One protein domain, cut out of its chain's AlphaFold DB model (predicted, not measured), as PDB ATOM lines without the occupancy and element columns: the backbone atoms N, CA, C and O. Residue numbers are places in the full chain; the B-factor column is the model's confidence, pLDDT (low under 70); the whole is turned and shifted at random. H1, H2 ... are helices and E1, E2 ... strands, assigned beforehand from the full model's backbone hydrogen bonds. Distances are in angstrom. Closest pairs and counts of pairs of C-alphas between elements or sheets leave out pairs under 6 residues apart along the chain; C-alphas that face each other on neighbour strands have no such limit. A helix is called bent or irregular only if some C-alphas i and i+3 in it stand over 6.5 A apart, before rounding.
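This is residues 3 to 80 of the 80 residues of an uncharacterized protein of Burkholderia aenigmatica (UniProt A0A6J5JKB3). A four-stranded antiparallel sheet has the long helix H1 packed slantwise across one face, and the short helix H2 sits at one end of the sheet, which it only grazes. The link from E4 to H1, residues 40 to 49, lies at the opposite end from H2, and the long axis runs between these two ends. The printed part has 78 residues, with four named strands followed by two named helices, in the order E1 E2 E3 E4 H1 H2. The sheet order is E1 - E2 - E3 - E4, and the class is mixed, helices and strands. The whole is compact, with a radius of gyration of the C-alphas of 13.3 A, yet elongated in outline, spanning 39 by 23 by 20 A.

The sheet is a meander, each strand the antiparallel neighbour of the one before: E1, residues 3 to 8, E2, residues 15 to 21, E3, residues 24 to 31, and E4, residues 34 to 39. It is twisted, its C-alphas lying up to 4.1 A off the best plane. E1 and E2 form a hairpin at 173 degrees, with N 7 and O 16 within hydrogen-bond range at 2.8 A. E2 and E3 form a hairpin at 163 degrees, with N 17 and O 28 within range at 2.8 A. E3 and E4 form a hairpin at 163 degrees, with N 29 and O 36 within range at 2.9 A. The edge strands E1 and E4 are apart. H1, residues 50 to 64, is on the sheet at a height over the sheet of 8.1 A. It lies over E3, E4 and, only just, E2, on which 3 of its C-alphas fall. On the local plane its line stands at 36 degrees to that of E4, slantwise to the strands. The closest C-alphas of H1 and E4 are those of Arg 57 and Cys 37, 6.0 A apart; those of H1 and E3 are Ala 60 and Ala 28, 6.5 A apart. H2, residues 69 to 78, only grazes the sheet, with its residues 71 to 76. H1 and H2 are apart. In H2 every O i to N i+4 pair is within hydrogen-bond range; in H1, 9 of 11 are.

E3, the longest strand, measures 22.7 A from C-alpha 24 to C-alpha 31, and E2 measures 19.4 A. E1 begins at C-alpha 3 (58.980, 11.552, -3.550). H1 measures 22.6 A from C-alpha 50 at (58.009, 15.855, -22.515); it is only just irregular, with C-alphas 50 and 53 6.7 A apart. H2 ends at C-alpha 78 (33.078, 3.531, -2.628).

The C-alphas farthest apart are those of Arg 47 and Glu 70, at 39.6 A. The printed part has no cut, and no link is long. Mean pLDDT of the printed part is 95.1, and no printed residue is under 70.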
ATOM      1  N   VAL A   3      60.319  11.478  -4.156       96.88
ATOM      2  CA  VAL A   3      58.980  11.552  -3.550       96.88
ATOM      3  C   VAL A   3      59.015  12.614  -2.457       96.88
ATOM      4  O   VAL A   3      59.815  12.514  -1.534       96.88
ATOM      5  N   ILE A   4      58.179  13.643  -2.587       96.81
ATOM      6  CA  ILE A   4      58.065  14.727  -1.601       96.81
ATOM      7  C   ILE A   4      57.052  14.334  -0.527       96.81
ATOM      8  O   ILE A   4      57.295  14.498   0.666       96.81
ATOM      9  N   THR A   5      55.893  13.832  -0.949       96.88
ATOM     10  CA  THR A   5      54.814  13.416  -0.049       96.88
ATOM     11  C   THR A   5      54.036  12.286  -0.694       96.88
ATOM     12  O   THR A   5      53.840  12.282  -1.909       96.88
ATOM     13  N   GLU A   6      53.583  11.346   0.121       97.06
ATOM     14  CA  GLU A   6      52.692  10.266  -0.275       97.06
ATOM     15  C   GLU A   6      51.627  10.100   0.807       97.06
ATOM     16  O   GLU A   6      51.918  10.165   2.002       97.06
ATOM     17  N   THR A   7      50.385   9.939   0.377       97.19
ATOM     18  CA  THR A   7      49.216   9.831   1.239       97.19
ATOM     19  C   THR A   7      48.346   8.702   0.719       97.19
ATOM     20  O   THR A   7      47.999   8.656  -0.462       97.19
ATOM     21  N   LEU A   8      48.007   7.785   1.616       97.44
ATOM     22  CA  LEU A   8      47.078   6.695   1.370       97.44
ATOM     23  C   LEU A   8      45.978   6.802   2.417       97.44
ATOM     24  O   LEU A   8      46.232   6.573   3.600       97.44
ATOM     25  N   GLU A   9      44.776   7.166   1.987       96.06
ATOM     26  CA  GLU A   9      43.635   7.243   2.892       96.06
ATOM     27  C   GLU A   9      43.143   5.828   3.196       96.06
ATOM     28  O   GLU A   9      42.857   5.047   2.286       96.06
ATOM     29  N   GLN A  10      43.082   5.467   4.477       93.69
ATOM     30  CA  GLN A  10      42.776   4.096   4.904       93.69
ATOM     31  C   GLN A  10      41.343   3.663   4.577       93.69
ATOM     32  O   GLN A  10      41.083   2.473   4.440       93.69
ATOM     33  N   ASP A  11      40.434   4.624   4.419       93.06
ATOM     34  CA  ASP A  11      39.032   4.405   4.059       93.06
ATOM     35  C   ASP A  11      38.829   4.016   2.584       93.06
ATOM     36  O   ASP A  11      37.705   3.765   2.155       93.06
ATOM     37  N   GLY A  12      39.907   3.970   1.796       92.62
ATOM     38  CA  GLY A  12      39.827   3.678   0.375       92.62
ATOM     39  C   GLY A  12      39.439   4.884  -0.473       92.62
ATOM     40  O   GLY A  12      39.224   4.713  -1.665       92.62
ATOM     41  N   SER A  13      39.361   6.102   0.065       94.62
ATOM     42  CA  SER A  13      38.929   7.270  -0.715       94.62
ATOM     43  C   SER A  13      39.932   7.666  -1.799       94.62
ATOM     44  O   SER A  13      39.557   7.896  -2.953       94.62
ATOM     45  N   GLN A  14      41.225   7.702  -1.473       96.38
ATOM     46  CA  GLN A  14      42.262   8.077  -2.431       96.38
ATOM     47  C   GLN A  14      43.659   7.574  -2.060       96.38
ATOM     48  O   GLN A  14      44.023   7.434  -0.892       96.38
ATOM     49  N   TRP A  15      44.479   7.400  -3.092       97.94
ATOM     50  CA  TRP A  15      45.934   7.464  -2.982       97.94
ATOM     51  C   TRP A  15      46.419   8.723  -3.700       97.94
ATOM     52  O   TRP A  15      45.945   9.031  -4.797       97.94
ATOM     53  N   ALA A  16      47.356   9.459  -3.112       97.69
ATOM     54  CA  ALA A  16      47.925  10.663  -3.699       97.69
ATOM     55  C   ALA A  16      49.418  10.777  -3.395       97.69
ATOM     56  O   ALA A  16      49.885  10.417  -2.319       97.69
ATOM     57  N   ALA A  17      50.177  11.326  -4.336       97.88
ATOM     58  CA  ALA A  17      51.591  11.590  -4.160       97.88
ATOM     59  C   ALA A  17      52.023  12.875  -4.869       97.88
ATOM     60  O   ALA A  17      51.532  13.228  -5.946       97.88
ATOM     61  N   VAL A  18      52.997  13.551  -4.270       97.62
ATOM     62  CA  VAL A  18      53.710  14.695  -4.834       97.62
ATOM     63  C   VAL A  18      55.152  14.268  -5.063       97.62
ATOM     64  O   VAL A  18      55.827  13.812  -4.141       97.62
ATOM     65  N   VAL A  19      55.629  14.406  -6.298       97.19
ATOM     66  CA  VAL A  19      56.969  13.965  -6.704       97.19
ATOM     67  C   VAL A  19      57.700  15.044  -7.478       97.19
ATOM     68  O   VAL A  19      57.093  15.826  -8.201       97.19
ATOM     69  N   GLU A  20      59.022  15.057  -7.382       96.00
ATOM     70  CA  GLU A  20      59.890  15.934  -8.155       96.00
ATOM     71  C   GLU A  20      60.679  15.153  -9.213       96.00
ATOM     72  O   GLU A  20      61.288  14.106  -8.955       96.00
ATOM     73  N   VAL A  21      60.703  15.683 -10.434       95.81
ATOM     74  CA  VAL A  21      61.531  15.203 -11.541       95.81
ATOM     75  C   VAL A  21      62.306  16.388 -12.104       95.81
ATOM     76  O   VAL A  21      61.721  17.274 -12.718       95.81
ATOM     77  N   GLN A  22      63.628  16.391 -11.901       92.19
ATOM     78  CA  GLN A  22      64.533  17.456 -12.359       92.19
ATOM     79  C   GLN A  22      64.074  18.870 -11.947       92.19
ATOM     80  O   GLN A  22      63.997  19.765 -12.784       92.19
ATOM     81  N   GLY A  23      63.720  19.066 -10.670       92.38
ATOM     82  CA  GLY A  23      63.250  20.362 -10.161       92.38
ATOM     83  C   GLY A  23      61.813  20.734 -10.553       92.38
ATOM     84  O   GLY A  23      61.359  21.832 -10.236       92.38
ATOM     85  N   VAL A  24      61.080  19.850 -11.242       95.38
ATOM     86  CA  VAL A  24      59.660  20.036 -11.570       95.38
ATOM     87  C   VAL A  24      58.799  19.106 -10.719       95.38
ATOM     88  O   VAL A  24      58.972  17.890 -10.742       95.38
ATOM     89  N   VAL A  25      57.847  19.688 -10.002       96.25
ATOM     90  CA  VAL A  25      56.864  19.052  -9.134       96.25
ATOM     91  C   VAL A  25      55.686  18.556  -9.963       96.25
ATOM     92  O   VAL A  25      55.077  19.287 -10.750       96.25
ATOM     93  N   TYR A  26      55.330  17.304  -9.738       97.50
ATOM     94  CA  TYR A  26      54.169  16.640 -10.295       97.50
ATOM     95  C   TYR A  26      53.303  16.104  -9.165       97.50
ATOM     96  O   TYR A  26      53.787  15.787  -8.079       97.50
ATOM     97  N   ARG A  27      52.016  15.974  -9.457       97.06
ATOM     98  CA  ARG A  27      51.050  15.266  -8.625       97.06
ATOM     99  C   ARG A  27      50.608  13.996  -9.336       97.06
ATOM    100  O   ARG A  27      50.392  14.009 -10.551       97.06
ATOM    101  N   ALA A  28      50.446  12.930  -8.572       97.81
ATOM    102  CA  ALA A  28      49.782  11.707  -8.985       97.81
ATOM    103  C   ALA A  28      48.671  11.397  -7.983       97.81
ATOM    104  O   ALA A  28      48.852  11.600  -6.786       97.81
ATOM    105  N   SER A  29      47.521  10.940  -8.460       97.81
ATOM    106  CA  SER A  29      46.411  10.552  -7.594       97.81
ATOM    107  C   SER A  29      45.595   9.437  -8.223       97.81
ATOM    108  O   SER A  29      45.323   9.473  -9.424       97.81
ATOM    109  N   TYR A  30      45.169   8.480  -7.412       97.81
ATOM    110  CA  TYR A  30      44.254   7.416  -7.788       97.81
ATOM    111  C   TYR A  30      42.950   7.600  -7.015       97.81
ATOM    112  O   TYR A  30      42.901   7.388  -5.803       97.81
ATOM    113  N   VAL A  31      41.929   8.078  -7.728       96.62
ATOM    114  CA  VAL A  31      40.609   8.448  -7.194       96.62
ATOM    115  C   VAL A  31      39.554   8.019  -8.201       96.62
ATOM    116  O   VAL A  31      39.789   8.143  -9.405       96.62
ATOM    117  N   ASN A  32      38.391   7.550  -7.743       95.50
ATOM    118  CA  ASN A  32      37.294   7.143  -8.623       95.50
ATOM    119  C   ASN A  32      37.751   6.151  -9.710       95.50
ATOM    120  O   ASN A  32      37.505   6.345 -10.904       95.50
ATOM    121  N   ASN A  33      38.518   5.135  -9.297       94.25
ATOM    122  CA  ASN A  33      39.098   4.108 -10.166       94.25
ATOM    123  C   ASN A  33      39.966   4.650 -11.323       94.25
ATOM    124  O   ASN A  33      40.171   3.970 -12.333       94.25
ATOM    125  N   LYS A  34      40.473   5.886 -11.214       96.25
ATOM    126  CA  LYS A  34      41.249   6.559 -12.260       96.25
ATOM    127  C   LYS A  34      42.557   7.097 -11.707       96.25
ATOM    128  O   LYS A  34      42.581   7.917 -10.791       96.25
ATOM    129  N   LEU A  35      43.656   6.696 -12.343       97.19
ATOM    130  CA  LEU A  35      44.962   7.301 -12.119       97.19
ATOM    131  C   LEU A  35      45.076   8.601 -12.919       97.19
ATOM    132  O   LEU A  35      44.979   8.609 -14.145       97.19
ATOM    133  N   SER A  36      45.327   9.699 -12.220       97.00
ATOM    134  CA  SER A  36      45.609  11.007 -12.800       97.00
ATOM    135  C   SER A  36      47.028  11.429 -12.448       97.00
ATOM    136  O   SER A  36      47.458  11.309 -11.304       97.00
ATOM    137  N   CYS A  37      47.757  11.955 -13.429       96.75
ATOM    138  CA  CYS A  37      49.075  12.547 -13.225       96.75
ATOM    139  C   CYS A  37      49.117  13.902 -13.919       96.75
ATOM    140  O   CYS A  37      48.532  14.067 -14.990       96.75
ATOM    141  N   GLY A  38      49.813  14.865 -13.330       95.44
ATOM    142  CA  GLY A  38      49.969  16.183 -13.926       95.44
ATOM    143  C   GLY A  38      50.942  17.047 -13.149       95.44
ATOM    144  O   GLY A  38      51.547  16.609 -12.174       95.44
ATOM    145  N   LEU A  39      51.093  18.294 -13.584       95.69
ATOM    146  CA  LEU A  39      51.902  19.262 -12.856       95.69
ATOM    147  C   LEU A  39      51.315  19.537 -11.468       95.69
ATOM    148  O   LEU A  39      50.093  19.552 -11.278       95.69
ATOM    149  N   GLY A  40      52.214  19.758 -10.512       92.06
ATOM    150  CA  GLY A  40      51.872  20.331  -9.221       92.06
ATOM    151  C   GLY A  40      51.394  21.785  -9.345       92.06
ATOM    152  O   GLY A  40      51.323  22.337 -10.449       92.06
ATOM    153  N   PRO A  41      51.051  22.424  -8.217       91.19
ATOM    154  CA  PRO A  41      50.613  23.811  -8.211       91.19
ATOM    155  C   PRO A  41      51.767  24.738  -8.607       91.19
ATOM    156  O   PRO A  41      52.773  24.841  -7.908       91.19
ATOM    157  N   TYR A  42      51.601  25.440  -9.726       93.12
ATOM    158  CA  TYR A  42      52.548  26.434 -10.215       93.12
ATOM    159  C   TYR A  42      51.826  27.721 -10.582       93.12
ATOM    160  O   TYR A  42      50.824  27.691 -11.290       93.12
ATOM    161  N   LYS A  43      52.381  28.870 -10.172       92.19
ATOM    162  CA  LYS A  43      51.913  30.182 -10.653       92.19
ATOM    163  C   LYS A  43      52.096  30.316 -12.170       92.19
ATOM    164  O   LYS A  43      51.237  30.854 -12.858       92.19
ATOM    165  N   HIS A  44      53.214  29.799 -12.680       93.06
ATOM    166  CA  HIS A  44      53.521  29.705 -14.103       93.06
ATOM    167  C   HIS A  44      54.109  28.328 -14.394       93.06
ATOM    168  O   HIS A  44      55.037  27.902 -13.707       93.06
ATOM    169  N   ASN A  45      53.583  27.642 -15.411       91.06
ATOM    170  CA  ASN A  45      54.034  26.295 -15.748       91.06
ATOM    171  C   ASN A  45      55.536  26.292 -16.082       91.06
ATOM    172  O   ASN A  45      55.956  27.030 -16.980       91.06
ATOM    173  N   PRO A  46      56.347  25.456 -15.412       93.00
ATOM    174  CA  PRO A  46      57.773  25.394 -15.679       93.00
ATOM    175  C   PRO A  46      58.045  24.760 -17.046       93.00
ATOM    176  O   PRO A  46      57.266  23.946 -17.562       93.00
ATOM    177  N   ARG A  47      59.204  25.094 -17.620       92.38
ATOM    178  CA  ARG A  47      59.748  24.331 -18.746       92.38
ATOM    179  C   ARG A  47      60.082  22.931 -18.252       92.38
ATOM    180  O   ARG A  47      60.743  22.779 -17.230       92.38
ATOM    181  N   ARG A  48      59.624  21.917 -18.982       91.50
ATOM    182  CA  ARG A  48      59.804  20.520 -18.594       91.50
ATOM    183  C   ARG A  48      60.059  19.632 -19.804       91.50
ATOM    184  O   ARG A  48      59.501  19.896 -20.874       91.50
ATOM    185  N   PRO A  49      60.848  18.561 -19.651       89.12
ATOM    186  CA  PRO A  49      60.956  17.546 -20.683       89.12
ATOM    187  C   PRO A  49      59.611  16.847 -20.908       89.12
ATOM    188  O   PRO A  49      58.902  16.529 -19.953       89.12
ATOM    189  N   ARG A  50      59.270  16.546 -22.168       87.06
ATOM    190  CA  ARG A  50      58.009  15.855 -22.515       87.06
ATOM    191  C   ARG A  50      57.901  14.459 -21.893       87.06
ATOM    192  O   ARG A  50      56.799  13.986 -21.645       87.06
ATOM    193  N   TRP A  51      59.036  13.812 -21.630       93.81
ATOM    194  CA  TRP A  51      59.086  12.478 -21.032       93.81
ATOM    195  C   TRP A  51      58.793  12.474 -19.528       93.81
ATOM    196  O   TRP A  51      58.391  11.440 -19.006       93.81
ATOM    197  N   ALA A  52      58.965  13.602 -18.828       93.94
ATOM    198  CA  ALA A  52      58.921  13.632 -17.365       93.94
ATOM    199  C   ALA A  52      57.547  13.226 -16.817       93.94
ATOM    200  O   ALA A  52      57.466  12.394 -15.917       93.94
ATOM    201  N   GLU A  53      56.466  13.726 -17.418       93.44
ATOM    202  CA  GLU A  53      55.099  13.350 -17.037       93.44
ATOM    203  C   GLU A  53      54.808  11.868 -17.312       93.44
ATOM    204  O   GLU A  53      54.173  11.197 -16.500       93.44
ATOM    205  N   LYS A  54      55.333  11.325 -18.421       95.31
ATOM    206  CA  LYS A  54      55.215   9.897 -18.740       95.31
ATOM    207  C   LYS A  54      55.913   9.042 -17.683       95.31
ATOM    208  O   LYS A  54      55.327   8.078 -17.207       95.31
ATOM    209  N   SER A  55      57.119   9.426 -17.267       96.00
ATOM    210  CA  SER A  55      57.841   8.731 -16.198       96.00
ATOM    211  C   SER A  55      57.092   8.780 -14.866       96.00
ATOM    212  O   SER A  55      57.085   7.783 -14.152       96.00
ATOM    213  N   VAL A  56      56.436   9.903 -14.536       96.69
ATOM    214  CA  VAL A  56      55.564  10.009 -13.348       96.69
ATOM    215  C   VAL A  56      54.383   9.053 -13.450       96.69
ATOM    216  O   VAL A  56      54.099   8.358 -12.479       96.69
ATOM    217  N   ARG A  57      53.734   8.961 -14.615       97.31
ATOM    218  CA  ARG A  57      52.628   8.019 -14.828       97.31
ATOM    219  C   ARG A  57      53.070   6.566 -14.672       97.31
ATOM    220  O   ARG A  57      52.482   5.854 -13.870       97.31
ATOM    221  N   GLU A  58      54.137   6.155 -15.355       97.44
ATOM    222  CA  GLU A  58      54.677   4.787 -15.266       97.44
ATOM    223  C   GLU A  58      55.106   4.423 -13.834       97.44
ATOM    224  O   GLU A  58      54.974   3.280 -13.396       97.44
ATOM    225  N   TRP A  59      55.639   5.390 -13.083       97.38
ATOM    226  CA  TRP A  59      55.948   5.208 -11.668       97.38
ATOM    227  C   TRP A  59      54.679   5.065 -10.821       97.38
ATOM    228  O   TRP A  59      54.607   4.152  -9.999       97.38
ATOM    229  N   ALA A  60      53.676   5.919 -11.032       97.62
ATOM    230  CA  ALA A  60      52.442   5.912 -10.256       97.62
ATOM    231  C   ALA A  60      51.607   4.643 -10.498       97.62
ATOM    232  O   ALA A  60      51.092   4.069  -9.545       97.62
ATOM    233  N   GLU A  61      51.559   4.136 -11.733       98.06
ATOM    234  CA  GLU A  61      50.943   2.839 -12.063       98.06
ATOM    235  C   GLU A  61      51.548   1.703 -11.228       98.06
ATOM    236  O   GLU A  61      50.824   0.867 -10.689       98.06
ATOM    237  N   LYS A  62      52.874   1.710 -11.043       97.69
ATOM    238  CA  LYS A  62      53.567   0.724 -10.202       97.69
ATOM    239  C   LYS A  62      53.270   0.887  -8.715       97.69
ATOM    240  O   LYS A  62      53.400  -0.100  -7.999       97.69
ATOM    241  N   GLN A  63      52.936   2.084  -8.233       97.44
ATOM    242  CA  GLN A  63      52.534   2.267  -6.834       97.44
ATOM    243  C   GLN A  63      51.101   1.801  -6.613       97.44
ATOM    244  O   GLN A  63      50.861   1.016  -5.703       97.44
ATOM    245  N   VAL A  64      50.181   2.177  -7.505       96.06
ATOM    246  CA  VAL A  64      48.790   1.700  -7.461       96.06
ATOM    247  C   VAL A  64      48.734   0.172  -7.534       96.06
ATOM    248  O   VAL A  64      47.993  -0.453  -6.783       96.06
ATOM    249  N   ALA A  65      49.577  -0.456  -8.359       96.25
ATOM    250  CA  ALA A  65      49.664  -1.914  -8.451       96.25
ATOM    251  C   ALA A  65      50.163  -2.611  -7.167       96.25
ATOM    252  O   ALA A  65      49.995  -3.822  -7.039       96.25
ATOM    253  N   LYS A  66      50.789  -1.884  -6.232       96.44
ATOM    254  CA  LYS A  66      51.240  -2.414  -4.932       96.44
ATOM    255  C   LYS A  66      50.221  -2.208  -3.811       96.44
ATOM    256  O   LYS A  66      50.461  -2.698  -2.709       96.44
ATOM    257  N   LEU A  67      49.136  -1.472  -4.056       94.94
ATOM    258  CA  LEU A  67      48.087  -1.285  -3.057       94.94
ATOM    259  C   LEU A  67      47.474  -2.643  -2.707       94.94
ATOM    260  O   LEU A  67      47.344  -3.521  -3.564       94.94
ATOM    261  N   SER A  68      47.130  -2.828  -1.432       96.25
ATOM    262  CA  SER A  68      46.573  -4.096  -0.970       96.25
ATOM    263  C   SER A  68      45.243  -4.385  -1.668       96.25
ATOM    264  O   SER A  68      44.485  -3.480  -2.023       96.25
ATOM    265  N   SER A  69      44.936  -5.668  -1.848       95.38
ATOM    266  CA  SER A  69      43.651  -6.097  -2.405       95.38
ATOM    267  C   SER A  69      42.468  -5.606  -1.569       95.38
ATOM    268  O   SER A  69      41.443  -5.245  -2.136       95.38
ATOM    269  N   GLU A  70      42.635  -5.554  -0.246       96.00
ATOM    270  CA  GLU A  70      41.652  -5.010   0.696       96.00
ATOM    271  C   GLU A  70      41.363  -3.533   0.416       96.00
ATOM    272  O   GLU A  70      40.212  -3.156   0.209       96.00
ATOM    273  N   TRP A  71      42.406  -2.707   0.301       96.75
ATOM    274  CA  TRP A  71      42.241  -1.293  -0.023       96.75
ATOM    275  C   TRP A  71      41.583  -1.103  -1.394       96.75
ATOM    276  O   TRP A  71      40.673  -0.293  -1.552       96.75
ATOM    277  N   MET A  72      42.001  -1.890  -2.390       95.81
ATOM    278  CA  MET A  72      41.425  -1.843  -3.736       95.81
ATOM    279  C   MET A  72      39.951  -2.251  -3.761       95.81
ATOM    280  O   MET A  72      39.202  -1.743  -4.595       95.81
ATOM    281  N   GLN A  73      39.532  -3.158  -2.879       95.81
ATOM    282  CA  GLN A  73      38.132  -3.525  -2.724       95.81
ATOM    283  C   GLN A  73      37.330  -2.370  -2.113       95.81
ATOM    284  O   GLN A  73      36.364  -1.939  -2.740       95.81
ATOM    285  N   LEU A  74      37.783  -1.806  -0.987       95.69
ATOM    286  CA  LEU A  74      37.149  -0.642  -0.349       95.69
ATOM    287  C   LEU A  74      37.007   0.536  -1.324       95.69
ATOM    288  O   LEU A  74      35.933   1.118  -1.460       95.69
ATOM    289  N   HIS A  75      38.071   0.838  -2.073       95.94
ATOM    290  CA  HIS A  75      38.064   1.895  -3.083       95.94
ATOM    291  C   HIS A  75      37.019   1.649  -4.174       95.94
ATOM    292  O   HIS A  75      36.296   2.559  -4.575       95.94
ATOM    293  N   ARG A  76      36.932   0.414  -4.683       94.12
ATOM    294  CA  ARG A  76      35.959   0.065  -5.724       94.12
ATOM    295  C   ARG A  76      34.532   0.153  -5.207       94.12
ATOM    296  O   ARG A  76      33.698   0.670  -5.934       94.12
ATOM    297  N   GLU A  77      34.276  -0.318  -3.990       94.75
ATOM    298  CA  GLU A  77      32.957  -0.259  -3.350       94.75
ATOM    299  C   GLU A  77      32.493   1.187  -3.125       94.75
ATOM    300  O   GLU A  77      31.319   1.482  -3.323       94.75
ATOM    301  N   MET A  78      33.406   2.109  -2.798       93.44
ATOM    302  CA  MET A  78      33.078   3.531  -2.628       93.44
ATOM    303  C   MET A  78      32.606   4.212  -3.924       93.44
ATOM    304  O   MET A  78      31.811   5.151  -3.875       93.44
ATOM    305  N   TYR A  79      33.117   3.768  -5.075       90.06
ATOM    306  CA  TYR A  79      32.860   4.370  -6.390       90.06
ATOM    307  C   TYR A  79      32.062   3.453  -7.339       90.06
ATOM    308  O   TYR A  79      32.065   3.699  -8.550       90.06
ATOM    309  N   ALA A  80      31.436   2.397  -6.809       80.75
ATOM    310  CA  ALA A  80      30.523   1.502  -7.527       80.75
ATOM    311  C   ALA A  80      29.137   2.140  -7.692       80.75
ATOM    312  O   ALA A  80      28.562   1.975  -8.793       80.75
TER     313      ALA A  80